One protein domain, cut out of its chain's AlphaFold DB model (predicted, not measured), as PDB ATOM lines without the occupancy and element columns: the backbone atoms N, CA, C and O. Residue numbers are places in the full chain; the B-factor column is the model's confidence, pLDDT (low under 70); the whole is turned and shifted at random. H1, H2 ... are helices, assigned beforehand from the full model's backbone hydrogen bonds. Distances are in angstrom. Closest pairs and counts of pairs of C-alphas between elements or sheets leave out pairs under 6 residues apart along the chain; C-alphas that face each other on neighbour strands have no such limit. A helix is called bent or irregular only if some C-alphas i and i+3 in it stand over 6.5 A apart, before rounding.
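What this domain is: This is residues 502 to 586 of the 699 residues of the protein "Hypothetical protein" of Timema douglasi (UniProt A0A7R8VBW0). One long helix, H5, runs out of a small rounded body as a straight arm; the body is made of the near part of H5, four short helices, H1 to H4, and the loops that join them. H1 and H4 pack on the first residues of H5, H3 is close to it, and H2 is on the far side of the body from H5, joined to it through H1, while residues 574 to 586 of H5 stick out alone and make much of the length. The printed part has 85 residues with five named helices, in the order H1, H2, H3, H4, H5, and no named strand, and its class is all helix. The whole is only just compact, close to loose, with a radius of gyration of the C-alphas of 13.9 A, and it is elongated, spanning 47 by 25 by 23 A.

How they stand to each other: The printed part begins with residues 502 to 513, a stretch with no named element, whose C-alphas lie 4 to 12 A from the mean of all C-alphas. H1, residues 514 to 517, follows it. H1 touches H2, residues 523 to 531; their closest C-alphas are those of Val 514 and Thr 523, 5.8 A apart. H1 also touches H5, residues 558 to 586, which meets it with residues 561 to 565 alone; the closest C-alphas are those of Leu 517 and Lys 565, 6.7 A apart. H2 and H5 are apart. H3, residues 538 to 542, is only just apart from H2, with their closest C-alphas 8.3 A from each other. H3 and H5 are close but not clearly touching, with one pair of C-alphas within 8 A, those of Ala 542 and Leu 566 at 7.6 A. H4, residues 546 to 550, is apart from H1, H2 and H3. It touches H5, which meets it with residues 558 to 559 alone; the closest C-alphas are those of Asn 550 and Lys 558, 6.0 A apart. In H3, H4 and H5 each O i to N i+4 pair is within hydrogen-bond range. In H2 4 of 5 such pairs are, and H1, with four residues, is too short for one.

Where its parts are: The first named helix, H1, begins at C-alpha 514, at (152.210, 85.348, 141.878), and has four residues. H2 has nine residues and measures 12.1 A from its first C-alpha to its last. H3 and H4 have five residues each, and each measures 6.2 A from first to last C-alpha. H5 has 29 residues and is the longest helix, 42.6 A from first to last C-alpha. It begins at C-alpha 558, at (150.409, 91.497, 153.571), and ends at C-alpha 586, at (126.907, 76.071, 121.543). No helix is bent or irregular.

The domain as a whole: The two C-alphas farthest apart are those of Thr 551, in the link from H4 to H5, and Glu 586, at 47.2 A. From Ser 502 to Glu 586 the distance between C-alphas is 29.7 A. Residues 574 to 586, which belong to H5, stand free; the body without them has 72 residues, spans 25 by 23 by 22 A and has a radius of gyration of 10.9 A. The links from H1 to H2 and from H3 to H4 are tight, those from H2 to H3 and from H4 to H5 are short, and no link is long. The printed part has no cut. The mean pLDDT of the printed part is 95.3 and that of H5 is 92; no printed residue is under 70.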
ATOM      1  N   SER A 502     137.095  79.292 150.790       97.00
ATOM      2  CA  SER A 502     136.425  78.985 149.514       97.00
ATOM      3  C   SER A 502     137.348  78.375 148.450       97.00
ATOM      4  O   SER A 502     136.900  77.585 147.622       97.00
ATOM      5  N   LEU A 503     138.643  78.717 148.467       97.25
ATOM      6  CA  LEU A 503     139.613  78.289 147.450       97.25
ATOM      7  C   LEU A 503     140.467  77.083 147.865       97.25
ATOM      8  O   LEU A 503     141.318  76.669 147.082       97.25
ATOM      9  N   ILE A 504     140.234  76.474 149.036       97.69
ATOM     10  CA  ILE A 504     141.023  75.336 149.559       97.69
ATOM     11  C   ILE A 504     141.171  74.188 148.541       97.69
ATOM     12  O   ILE A 504     142.217  73.548 148.470       97.69
ATOM     13  N   HIS A 505     140.151  73.935 147.716       97.50
ATOM     14  CA  HIS A 505     140.157  72.860 146.716       97.50
ATOM     15  C   HIS A 505     140.667  73.286 145.322       97.50
ATOM     16  O   HIS A 505     140.595  72.504 144.371       97.50
ATOM     17  N   CYS A 506     141.188  74.508 145.169       97.25
ATOM     18  CA  CYS A 506     141.648  75.038 143.887       97.25
ATOM     19  C   CYS A 506     143.025  74.471 143.490       97.25
ATOM     20  O   CYS A 506     144.069  75.004 143.865       97.25
ATOM     21  N   GLN A 507     143.032  73.421 142.662       97.50
ATOM     22  CA  GLN A 507     144.249  72.776 142.128       97.50
ATOM     23  C   GLN A 507     145.013  73.611 141.077       97.50
ATOM     24  O   GLN A 507     145.874  73.087 140.372       97.50
ATOM     25  N   HIS A 508     144.684  74.891 140.901       97.25
ATOM     26  CA  HIS A 508     145.310  75.725 139.878       97.25
ATOM     27  C   HIS A 508     146.749  76.113 140.282       97.25
ATOM     28  O   HIS A 508     146.959  76.426 141.457       97.25
ATOM     29  N   PRO A 509     147.731  76.114 139.356       98.00
ATOM     30  CA  PRO A 509     149.129  76.452 139.647       98.00
ATOM     31  C   PRO A 509     149.290  77.844 140.268       98.00
ATOM     32  O   PRO A 509     148.664  78.810 139.829       98.00
ATOM     33  N   ILE A 510     150.156  77.962 141.275       97.88
ATOM     34  CA  ILE A 510     150.378  79.219 142.008       97.88
ATOM     35  C   ILE A 510     151.044  80.314 141.146       97.88
ATOM     36  O   ILE A 510     150.937  81.508 141.445       97.88
ATOM     37  N   GLU A 511     151.690  79.927 140.045       97.38
ATOM     38  CA  GLU A 511     152.383  80.789 139.081       97.38
ATOM     39  C   GLU A 511     151.497  81.872 138.461       97.38
ATOM     40  O   GLU A 511     152.011  82.941 138.137       97.38
ATOM     41  N   SER A 512     150.191  81.635 138.291       96.50
ATOM     42  CA  SER A 512     149.275  82.640 137.730       96.50
ATOM     43  C   SER A 512     148.890  83.717 138.750       96.50
ATOM     44  O   SER A 512     148.675  84.871 138.380       96.50
ATOM     45  N   LEU A 513     148.879  83.378 140.043       97.19
ATOM     46  CA  LEU A 513     148.550  84.300 141.132       97.19
ATOM     47  C   LEU A 513     149.754  85.163 141.555       97.19
ATOM     48  O   LEU A 513     149.590  86.319 141.948       97.19
ATOM     49  N   VAL A 514     150.981  84.636 141.464       97.69
ATOM     50  CA  VAL A 514     152.210  85.348 141.878       97.69
ATOM     51  C   VAL A 514     152.389  86.731 141.202       97.69
ATOM     52  O   VAL A 514     152.688  87.686 141.929       97.69
ATOM     53  N   PRO A 515     152.169  86.910 139.880       97.19
ATOM     54  CA  PRO A 515     152.195  88.222 139.217       97.19
ATOM     55  C   PRO A 515     151.133  89.215 139.711       97.19
ATOM     56  O   PRO A 515     151.348  90.423 139.635       97.19
ATOM     57  N   LEU A 516     150.002  88.730 140.234       96.75
ATOM     58  CA  LEU A 516     148.965  89.574 140.836       96.75
ATOM     59  C   LEU A 516     149.352  89.996 142.263       96.75
ATOM     60  O   LEU A 516     149.002  91.093 142.712       96.75
ATOM     61  N   LEU A 517     150.098  89.147 142.976       97.19
ATOM     62  CA  LEU A 517     150.570  89.417 144.333       97.19
ATOM     63  C   LEU A 517     151.712  90.442 144.374       97.19
ATOM     64  O   LEU A 517     151.692  91.307 145.256       97.19
ATOM     65  N   VAL A 518     152.696  90.400 143.467       97.31
ATOM     66  CA  VAL A 518     153.890  91.278 143.527       97.31
ATOM     67  C   VAL A 518     154.356  91.731 142.142       97.31
ATOM     68  O   VAL A 518     154.208  91.026 141.153       97.31
ATOM     69  N   GLU A 519     154.977  92.913 142.098       96.81
ATOM     70  CA  GLU A 519     155.663  93.468 140.925       96.81
ATOM     71  C   GLU A 519     156.582  92.444 140.219       96.81
ATOM     72  O   GLU A 519     157.281  91.679 140.893       96.81
ATOM     73  N   PRO A 520     156.672  92.478 138.872       96.19
ATOM     74  CA  PRO A 520     157.294  91.428 138.053       96.19
ATOM     75  C   PRO A 520     158.789  91.182 138.316       96.19
ATOM     76  O   PRO A 520     159.323  90.161 137.895       96.19
ATOM     77  N   MET A 521     159.474  92.080 139.030       96.12
ATOM     78  CA  MET A 521     160.867  91.885 139.453       96.12
ATOM     79  C   MET A 521     161.011  90.878 140.610       96.12
ATOM     80  O   MET A 521     162.071  90.279 140.772       96.12
ATOM     81  N   TRP A 522     159.955  90.683 141.407       96.75
ATOM     82  CA  TRP A 522     159.966  89.871 142.633       96.75
ATOM     83  C   TRP A 522     159.251  88.524 142.489       96.75
ATOM     84  O   TRP A 522     159.408  87.663 143.354       96.75
ATOM     85  N   THR A 523     158.501  88.309 141.406       96.75
ATOM     86  CA  THR A 523     157.741  87.071 141.140       96.75
ATOM     87  C   THR A 523     158.621  85.827 141.263       96.75
ATOM     88  O   THR A 523     158.343  84.950 142.074       96.75
ATOM     89  N   ASN A 524     159.769  85.818 140.580       97.19
ATOM     90  CA  ASN A 524     160.773  84.749 140.640       97.19
ATOM     91  C   ASN A 524     161.318  84.464 142.052       97.19
ATOM     92  O   ASN A 524     161.816  83.364 142.300       97.19
ATOM     93  N   GLN A 525     161.274  85.433 142.971       97.44
ATOM     94  CA  GLN A 525     161.654  85.229 144.369       97.44
ATOM     95  C   GLN A 525     160.472  84.699 145.189       97.44
ATOM     96  O   GLN A 525     160.663  83.762 145.964       97.44
ATOM     97  N   LEU A 526     159.259  85.225 144.978       97.75
ATOM     98  CA  LEU A 526     158.062  84.745 145.670       97.75
ATOM     99  C   LEU A 526     157.738  83.289 145.300       97.75
ATOM    100  O   LEU A 526     157.589  82.469 146.204       97.75
ATOM    101  N   THR A 527     157.743  82.936 144.007       97.56
ATOM    102  CA  THR A 527     157.547  81.554 143.527       97.56
ATOM    103  C   THR A 527     158.533  80.592 144.189       97.56
ATOM    104  O   THR A 527     158.130  79.532 144.660       97.56
ATOM    105  N   LYS A 528     159.811  80.982 144.326       97.81
ATOM    106  CA  LYS A 528     160.816  80.185 145.052       97.81
ATOM    107  C   LYS A 528     160.492  80.054 146.540       97.81
ATOM    108  O   LYS A 528     160.636  78.964 147.083       97.81
ATOM    109  N   THR A 529     160.034  81.113 147.212       97.50
ATOM    110  CA  THR A 529     159.618  81.005 148.624       97.50
ATOM    111  C   THR A 529     158.356  80.163 148.825       97.50
ATOM    112  O   THR A 529     158.245  79.514 149.861       97.50
ATOM    113  N   PHE A 530     157.449  80.120 147.845       98.00
ATOM    114  CA  PHE A 530     156.277  79.237 147.855       98.00
ATOM    115  C   PHE A 530     156.683  77.771 147.644       98.00
ATOM    116  O   PHE A 530     156.364  76.932 148.485       98.00
ATOM    117  N   HIS A 531     157.510  77.477 146.634       97.69
ATOM    118  CA  HIS A 531     158.072  76.137 146.401       97.69
ATOM    119  C   HIS A 531     158.849  75.607 147.614       97.69
ATOM    120  O   HIS A 531     158.649  74.469 148.032       97.69
ATOM    121  N   ASN A 532     159.680  76.449 148.236       97.69
ATOM    122  CA  ASN A 532     160.430  76.101 149.447       97.69
ATOM    123  C   ASN A 532     159.534  75.826 150.674       97.69
ATOM    124  O   ASN A 532     160.034  75.338 151.684       97.69
ATOM    125  N   ARG A 533     158.234  76.146 150.606       97.44
ATOM    126  CA  ARG A 533     157.212  75.817 151.615       97.44
ATOM    127  C   ARG A 533     156.159  74.823 151.111       97.44
ATOM    128  O   ARG A 533     155.136  74.658 151.764       97.44
ATOM    129  N   LEU A 534     156.409  74.162 149.978       97.56
ATOM    130  CA  LEU A 534     155.497  73.205 149.335       97.56
ATOM    131  C   LEU A 534     154.136  73.804 148.918       97.56
ATOM    132  O   LEU A 534     153.175  73.071 148.715       97.56
ATOM    133  N   ILE A 535     154.063  75.128 148.747       98.38
ATOM    134  CA  ILE A 535     152.891  75.823 148.204       98.38
ATOM    135  C   ILE A 535     153.007  75.787 146.679       98.38
ATOM    136  O   ILE A 535     153.819  76.511 146.099       98.38
ATOM    137  N   SER A 536     152.226  74.908 146.052       98.00
ATOM    138  CA  SER A 536     152.259  74.621 144.609       98.00
ATOM    139  C   SER A 536     150.998  75.084 143.874       98.00
ATOM    140  O   SER A 536     151.051  75.449 142.700       98.00
ATOM    141  N   THR A 537     149.870  75.127 144.579       98.50
ATOM    142  CA  THR A 537     148.557  75.509 144.059       98.50
ATOM    143  C   THR A 537     147.990  76.732 144.777       98.50
ATOM    144  O   THR A 537     148.418  77.103 145.874       98.50
ATOM    145  N   VAL A 538     146.977  77.354 144.172       98.12
ATOM    146  CA  VAL A 538     146.175  78.412 144.807       98.12
ATOM    147  C   VAL A 538     145.491  77.892 146.082       98.12
ATOM    148  O   VAL A 538     145.443  78.621 147.075       98.12
ATOM    149  N   GLY A 539     145.045  76.630 146.099       98.19
ATOM    150  CA  GLY A 539     144.511  75.963 147.290       98.19
ATOM    151  C   GLY A 539     145.531  75.832 148.424       98.19
ATOM    152  O   GLY A 539     145.210  76.164 149.566       98.19
ATOM    153  N   ASP A 540     146.781  75.468 148.114       98.38
ATOM    154  CA  ASP A 540     147.860  75.404 149.113       98.38
ATOM    155  C   ASP A 540     148.104  76.771 149.770       98.38
ATOM    156  O   ASP A 540     148.375  76.829 150.969       98.38
ATOM    157  N   LEU A 541     147.998  77.877 149.017       98.25
ATOM    158  CA  LEU A 541     148.117  79.232 149.575       98.25
ATOM    159  C   LEU A 541     146.878  79.625 150.394       98.25
ATOM    160  O   LEU A 541     147.018  80.221 151.460       98.25
ATOM    161  N   ALA A 542     145.679  79.293 149.912       98.12
ATOM    162  CA  ALA A 542     144.412  79.586 150.582       98.12
ATOM    163  C   ALA A 542     144.271  78.867 151.939       98.12
ATOM    164  O   ALA A 542     143.651  79.409 152.857       98.12
ATOM    165  N   LEU A 543     144.895  77.688 152.066       98.00
ATOM    166  CA  LEU A 543     145.022  76.897 153.295       98.00
ATOM    167  C   LEU A 543     145.953  77.506 154.355       98.00
ATOM    168  O   LEU A 543     145.827  77.142 155.525       98.00
ATOM    169  N   GLN A 544     146.885  78.396 153.987       98.00
ATOM    170  CA  GLN A 544     147.846  78.963 154.941       98.00
ATOM    171  C   GLN A 544     147.158  79.851 155.986       98.00
ATOM    172  O   GLN A 544     146.148  80.496 155.700       98.00
ATOM    173  N   THR A 545     147.749  79.917 157.179       97.44
ATOM    174  CA  THR A 545     147.289  80.759 158.293       97.44
ATOM    175  C   THR A 545     147.899  82.161 158.224       97.44
ATOM    176  O   THR A 545     148.898  82.399 157.527       97.44
ATOM    177  N   GLU A 546     147.305  83.116 158.942       96.38
ATOM    178  CA  GLU A 546     147.665  84.537 158.856       96.38
ATOM    179  C   GLU A 546     149.137  84.811 159.192       96.38
ATOM    180  O   GLU A 546     149.810  85.534 158.447       96.38
ATOM    181  N   ALA A 547     149.679  84.179 160.237       95.94
ATOM    182  CA  ALA A 547     151.089  84.314 160.594       95.94
ATOM    183  C   ALA A 547     152.028  83.774 159.501       95.94
ATOM    184  O   ALA A 547     153.026  84.424 159.166       95.94
ATOM    185  N   ILE A 548     151.698  82.637 158.870       96.38
ATOM    186  CA  ILE A 548     152.523  82.070 157.792       96.38
ATOM    187  C   ILE A 548     152.591  83.046 156.611       96.38
ATOM    188  O   ILE A 548     153.691  83.292 156.102       96.38
ATOM    189  N   VAL A 549     151.471  83.669 156.225       97.19
ATOM    190  CA  VAL A 549     151.462  84.710 155.179       97.19
ATOM    191  C   VAL A 549     152.180  85.987 155.613       97.19
ATOM    192  O   VAL A 549     152.861  86.606 154.790       97.19
ATOM    193  N   ASN A 550     152.111  86.379 156.887       96.12
ATOM    194  CA  ASN A 550     152.825  87.562 157.369       96.12
ATOM    195  C   ASN A 550     154.360  87.416 157.262       96.12
ATOM    196  O   ASN A 550     155.071  88.396 157.022       96.12
ATOM    197  N   THR A 551     154.894  86.192 157.331       96.44
ATOM    198  CA  THR A 551     156.333  85.940 157.100       96.44
ATOM    199  C   THR A 551     156.776  86.024 155.628       96.44
ATOM    200  O   THR A 551     157.973  85.915 155.356       96.44
ATOM    201  N   PHE A 552     155.873  86.221 154.658       96.62
ATOM    202  CA  PHE A 552     156.263  86.359 153.249       96.62
ATOM    203  C   PHE A 552     156.898  87.731 152.923       96.62
ATOM    204  O   PHE A 552     156.590  88.741 153.573       96.62
ATOM    205  N   PRO A 553     157.754  87.804 151.876       95.31
ATOM    206  CA  PRO A 553     158.365  89.043 151.383       95.31
ATOM    207  C   PRO A 553     157.372  89.863 150.533       95.31
ATOM    208  O   PRO A 553     157.616  90.172 149.367       95.31
ATOM    209  N   LEU A 554     156.216  90.184 151.114       96.75
ATOM    210  CA  LEU A 554     155.150  90.976 150.497       96.75
ATOM    211  C   LEU A 554     155.164  92.410 151.036       96.75
ATOM    212  O   LEU A 554     155.516  92.642 152.193       96.75
ATOM    213  N   LYS A 555     154.723  93.367 150.211       95.69
ATOM    214  CA  LYS A 555     154.440  94.737 150.663       95.69
ATOM    215  C   LYS A 555     153.217  94.727 151.584       95.69
ATOM    216  O   LYS A 555     152.224  94.063 151.285       95.69
ATOM    217  N   GLU A 556     153.297  95.463 152.685       95.50
ATOM    218  CA  GLU A 556     152.206  95.598 153.652       95.50
ATOM    219  C   GLU A 556     151.025  96.409 153.079       95.50
ATOM    220  O   GLU A 556     151.248  97.280 152.232       95.50
ATOM    221  N   PRO A 557     149.770  96.141 153.505       95.69
ATOM    222  CA  PRO A 557     149.339  95.097 154.447       95.69
ATOM    223  C   PRO A 557     149.287  93.699 153.795       95.69
ATOM    224  O   PRO A 557     148.513  93.453 152.870       95.69
ATOM    225  N   LYS A 558     150.103  92.754 154.286       96.50
ATOM    226  CA  LYS A 558     150.409  91.497 153.571       96.50
ATOM    227  C   LYS A 558     149.206  90.558 153.445       96.50
ATOM    228  O   LYS A 558     148.844  90.168 152.338       96.50
ATOM    229  N   ILE A 559     148.573  90.226 154.572       96.69
ATOM    230  CA  ILE A 559     147.429  89.301 154.637       96.69
ATOM    231  C   ILE A 559     146.243  89.856 153.844       96.69
ATOM    232  O   ILE A 559     145.633  89.137 153.059       96.69
ATOM    233  N   GLN A 560     145.954  91.152 153.992       97.19
ATOM    234  CA  GLN A 560     144.856  91.800 153.278       97.19
ATOM    235  C   GLN A 560     145.108  91.829 151.763       97.19
ATOM    236  O   GLN A 560     144.207  91.501 150.996       97.19
ATOM    237  N   ARG A 561     146.346  92.102 151.324       97.31
ATOM    238  CA  ARG A 561     146.756  92.014 149.912       97.31
ATOM    239  C   ARG A 561     146.583  90.600 149.341       97.31
ATOM    240  O   ARG A 561     146.109  90.469 148.214       97.31
ATOM    241  N   VAL A 562     146.913  89.556 150.110       97.88
ATOM    242  CA  VAL A 562     146.669  88.153 149.720       97.88
ATOM    243  C   VAL A 562     145.170  87.852 149.646       97.88
ATOM    244  O   VAL A 562     144.724  87.359 148.614       97.88
ATOM    245  N   ARG A 563     144.371  88.211 150.663       97.69
ATOM    246  CA  ARG A 563     142.907  88.016 150.647       97.69
ATOM    247  C   ARG A 563     142.237  88.710 149.465       97.69
ATOM    248  O   ARG A 563     141.451  88.079 148.770       97.69
ATOM    249  N   THR A 564     142.570  89.973 149.194       97.75
ATOM    250  CA  THR A 564     142.006  90.708 148.050       97.75
ATOM    251  C   THR A 564     142.365  90.041 146.724       97.75
ATOM    252  O   THR A 564     141.485  89.902 145.881       97.75
ATOM    253  N   LYS A 565     143.606  89.570 146.534       97.69
ATOM    254  CA  LYS A 565     143.987  88.879 145.289       97.69
ATOM    255  C   LYS A 565     143.428  87.462 145.161       97.69
ATOM    256  O   LYS A 565     143.115  87.071 144.045       97.69
ATOM    257  N   LEU A 566     143.219  86.735 146.258       97.94
ATOM    258  CA  LEU A 566     142.471  85.471 146.243       97.94
ATOM    259  C   LEU A 566     140.990  85.699 145.890       97.94
ATOM    260  O   LEU A 566     140.453  84.987 145.050       97.94
ATOM    261  N   GLN A 567     140.351  86.739 146.436       97.94
ATOM    262  CA  GLN A 567     138.966  87.104 146.108       97.94
ATOM    263  C   GLN A 567     138.797  87.632 144.668       97.94
ATOM    264  O   GLN A 567     137.759  87.429 144.041       97.94
ATOM    265  N   GLU A 568     139.793  88.345 144.139       97.44
ATOM    266  CA  GLU A 568     139.833  88.790 142.739       97.44
ATOM    267  C   GLU A 568     139.988  87.587 141.797       97.44
ATOM    268  O   GLU A 568     139.216  87.445 140.849       97.44
ATOM    269  N   TYR A 569     140.899  86.670 142.137       97.44
ATOM    270  CA  TYR A 569     141.115  85.417 141.417       97.44
ATOM    271  C   TYR A 569     139.883  84.495 141.430       97.44
ATOM    272  O   TYR A 569     139.548  83.922 140.400       97.44
ATOM    273  N   GLU A 570     139.167  84.373 142.553       96.56
ATOM    274  CA  GLU A 570     137.922  83.591 142.637       96.56
ATOM    275  C   GLU A 570     136.864  84.085 141.636       96.56
ATOM    276  O   GLU A 570     136.236  83.281 140.946       96.56
ATOM    277  N   LYS A 571     136.708  85.410 141.506       96.56
ATOM    278  CA  LYS A 571     135.765  86.028 140.559       96.56
ATOM    279  C   LYS A 571     136.174  85.785 139.109       96.56
ATOM    280  O   LYS A 571     135.338  85.379 138.306       96.56
ATOM    281  N   GLU A 572     137.451  85.990 138.784       95.81
ATOM    282  CA  GLU A 572     137.983  85.730 137.441       95.81
ATOM    283  C   GLU A 572     137.871  84.239 137.072       95.81
ATOM    284  O   GLU A 572     137.468  83.896 135.961       95.81
ATOM    285  N   PHE A 573     138.157  83.339 138.016       92.81
ATOM    286  CA  PHE A 573     138.059  81.894 137.817       92.81
ATOM    287  C   PHE A 573     136.617  81.441 137.552       92.81
ATOM    288  O   PHE A 573     136.398  80.640 136.639       92.81
ATOM    289  N   MET A 574     135.635  81.974 138.290       90.44
ATOM    290  CA  MET A 574     134.213  81.722 138.022       90.44
ATOM    291  C   MET A 574     133.817  82.203 136.621       90.44
ATOM    292  O   MET A 574     133.266  81.418 135.850       90.44
ATOM    293  N   GLU A 575     134.175  83.432 136.240       94.44
ATOM    294  CA  GLU A 575     133.823  83.985 134.924       94.44
ATOM    295  C   GLU A 575     134.476  83.198 133.765       94.44
ATOM    296  O   GLU A 575     133.843  82.917 132.744       94.44
ATOM    297  N   ILE A 576     135.732  82.762 133.924       91.50
ATOM    298  CA  ILE A 576     136.412  81.873 132.966       91.50
ATOM    299  C   ILE A 576     135.709  80.510 132.868       91.50
ATOM    300  O   ILE A 576     135.656  79.927 131.780       91.50
ATOM    301  N   ASN A 577     135.184  79.983 133.975       89.69
ATOM    302  CA  ASN A 577     134.485  78.702 133.996       89.69
ATOM    303  C   ASN A 577     133.099  78.799 133.327       89.69
ATOM    304  O   ASN A 577     132.770  77.961 132.487       89.69
ATOM    305  N   GLU A 578     132.333  79.855 133.608       90.06
ATOM    306  CA  GLU A 578     131.040  80.134 132.959       90.06
ATOM    307  C   GLU A 578     131.181  80.277 131.436       90.06
ATOM    308  O   GLU A 578     130.471  79.605 130.681       90.06
ATOM    309  N   ARG A 579     132.158  81.071 130.968       90.19
ATOM    310  CA  ARG A 579     132.460  81.227 129.532       90.19
ATOM    311  C   ARG A 579     132.772  79.884 128.856       90.19
ATOM    312  O   ARG A 579     132.328  79.645 127.735       90.19
ATOM    313  N   LYS A 580     133.503  78.981 129.526       86.00
ATOM    314  CA  LYS A 580     133.809  77.639 128.990       86.00
ATOM    315  C   LYS A 580     132.556  76.773 128.838       86.00
ATOM    316  O   LYS A 580     132.412  76.125 127.804       86.00
ATOM    317  N   VAL A 581     131.654  76.791 129.823       86.62
ATOM    318  CA  VAL A 581     130.392  76.026 129.783       86.62
ATOM    319  C   VAL A 581     129.493  76.490 128.632       86.62
ATOM    320  O   VAL A 581     128.934  75.654 127.912       86.62
ATOM    321  N   GLN A 582     129.403  77.803 128.397       80.25
ATOM    322  CA  GLN A 582     128.641  78.368 127.275       80.25
ATOM    323  C   GLN A 582     129.191  77.886 125.922       80.25
ATOM    324  O   GLN A 582     128.449  77.283 125.147       80.25
ATOM    325  N   VAL A 583     130.505  78.015 125.688       85.50
ATOM    326  CA  VAL A 583     131.152  77.562 124.439       85.50
ATOM    327  C   VAL A 583     130.955  76.059 124.193       85.50
ATOM    328  O   VAL A 583     130.667  75.653 123.068       85.50
ATOM    329  N   THR A 584     131.040  75.210 125.227       72.81
ATOM    330  CA  THR A 584     130.754  73.770 125.060       72.81
ATOM    331  C   THR A 584     129.291  73.475 124.729       72.81
ATOM    332  O   THR A 584     129.014  72.496 124.038       72.81
ATOM    333  N   THR A 585     128.360  74.321 125.179       77.94
ATOM    334  CA  THR A 585     126.927  74.164 124.893       77.94
ATOM    335  C   THR A 585     126.630  74.509 123.434       77.94
ATOM    336  O   THR A 585     126.005  73.710 122.739       77.94
ATOM    337  N   GLU A 586     127.138  75.637 122.931       73.00
ATOM    338  CA  GLU A 586     126.907  76.071 121.543       73.00
ATOM    339  C   GLU A 586     127.497  75.094 120.515       73.00
ATOM    340  O   GLU A 586     126.827  74.751 119.540       73.00
TER     341      GLU A 586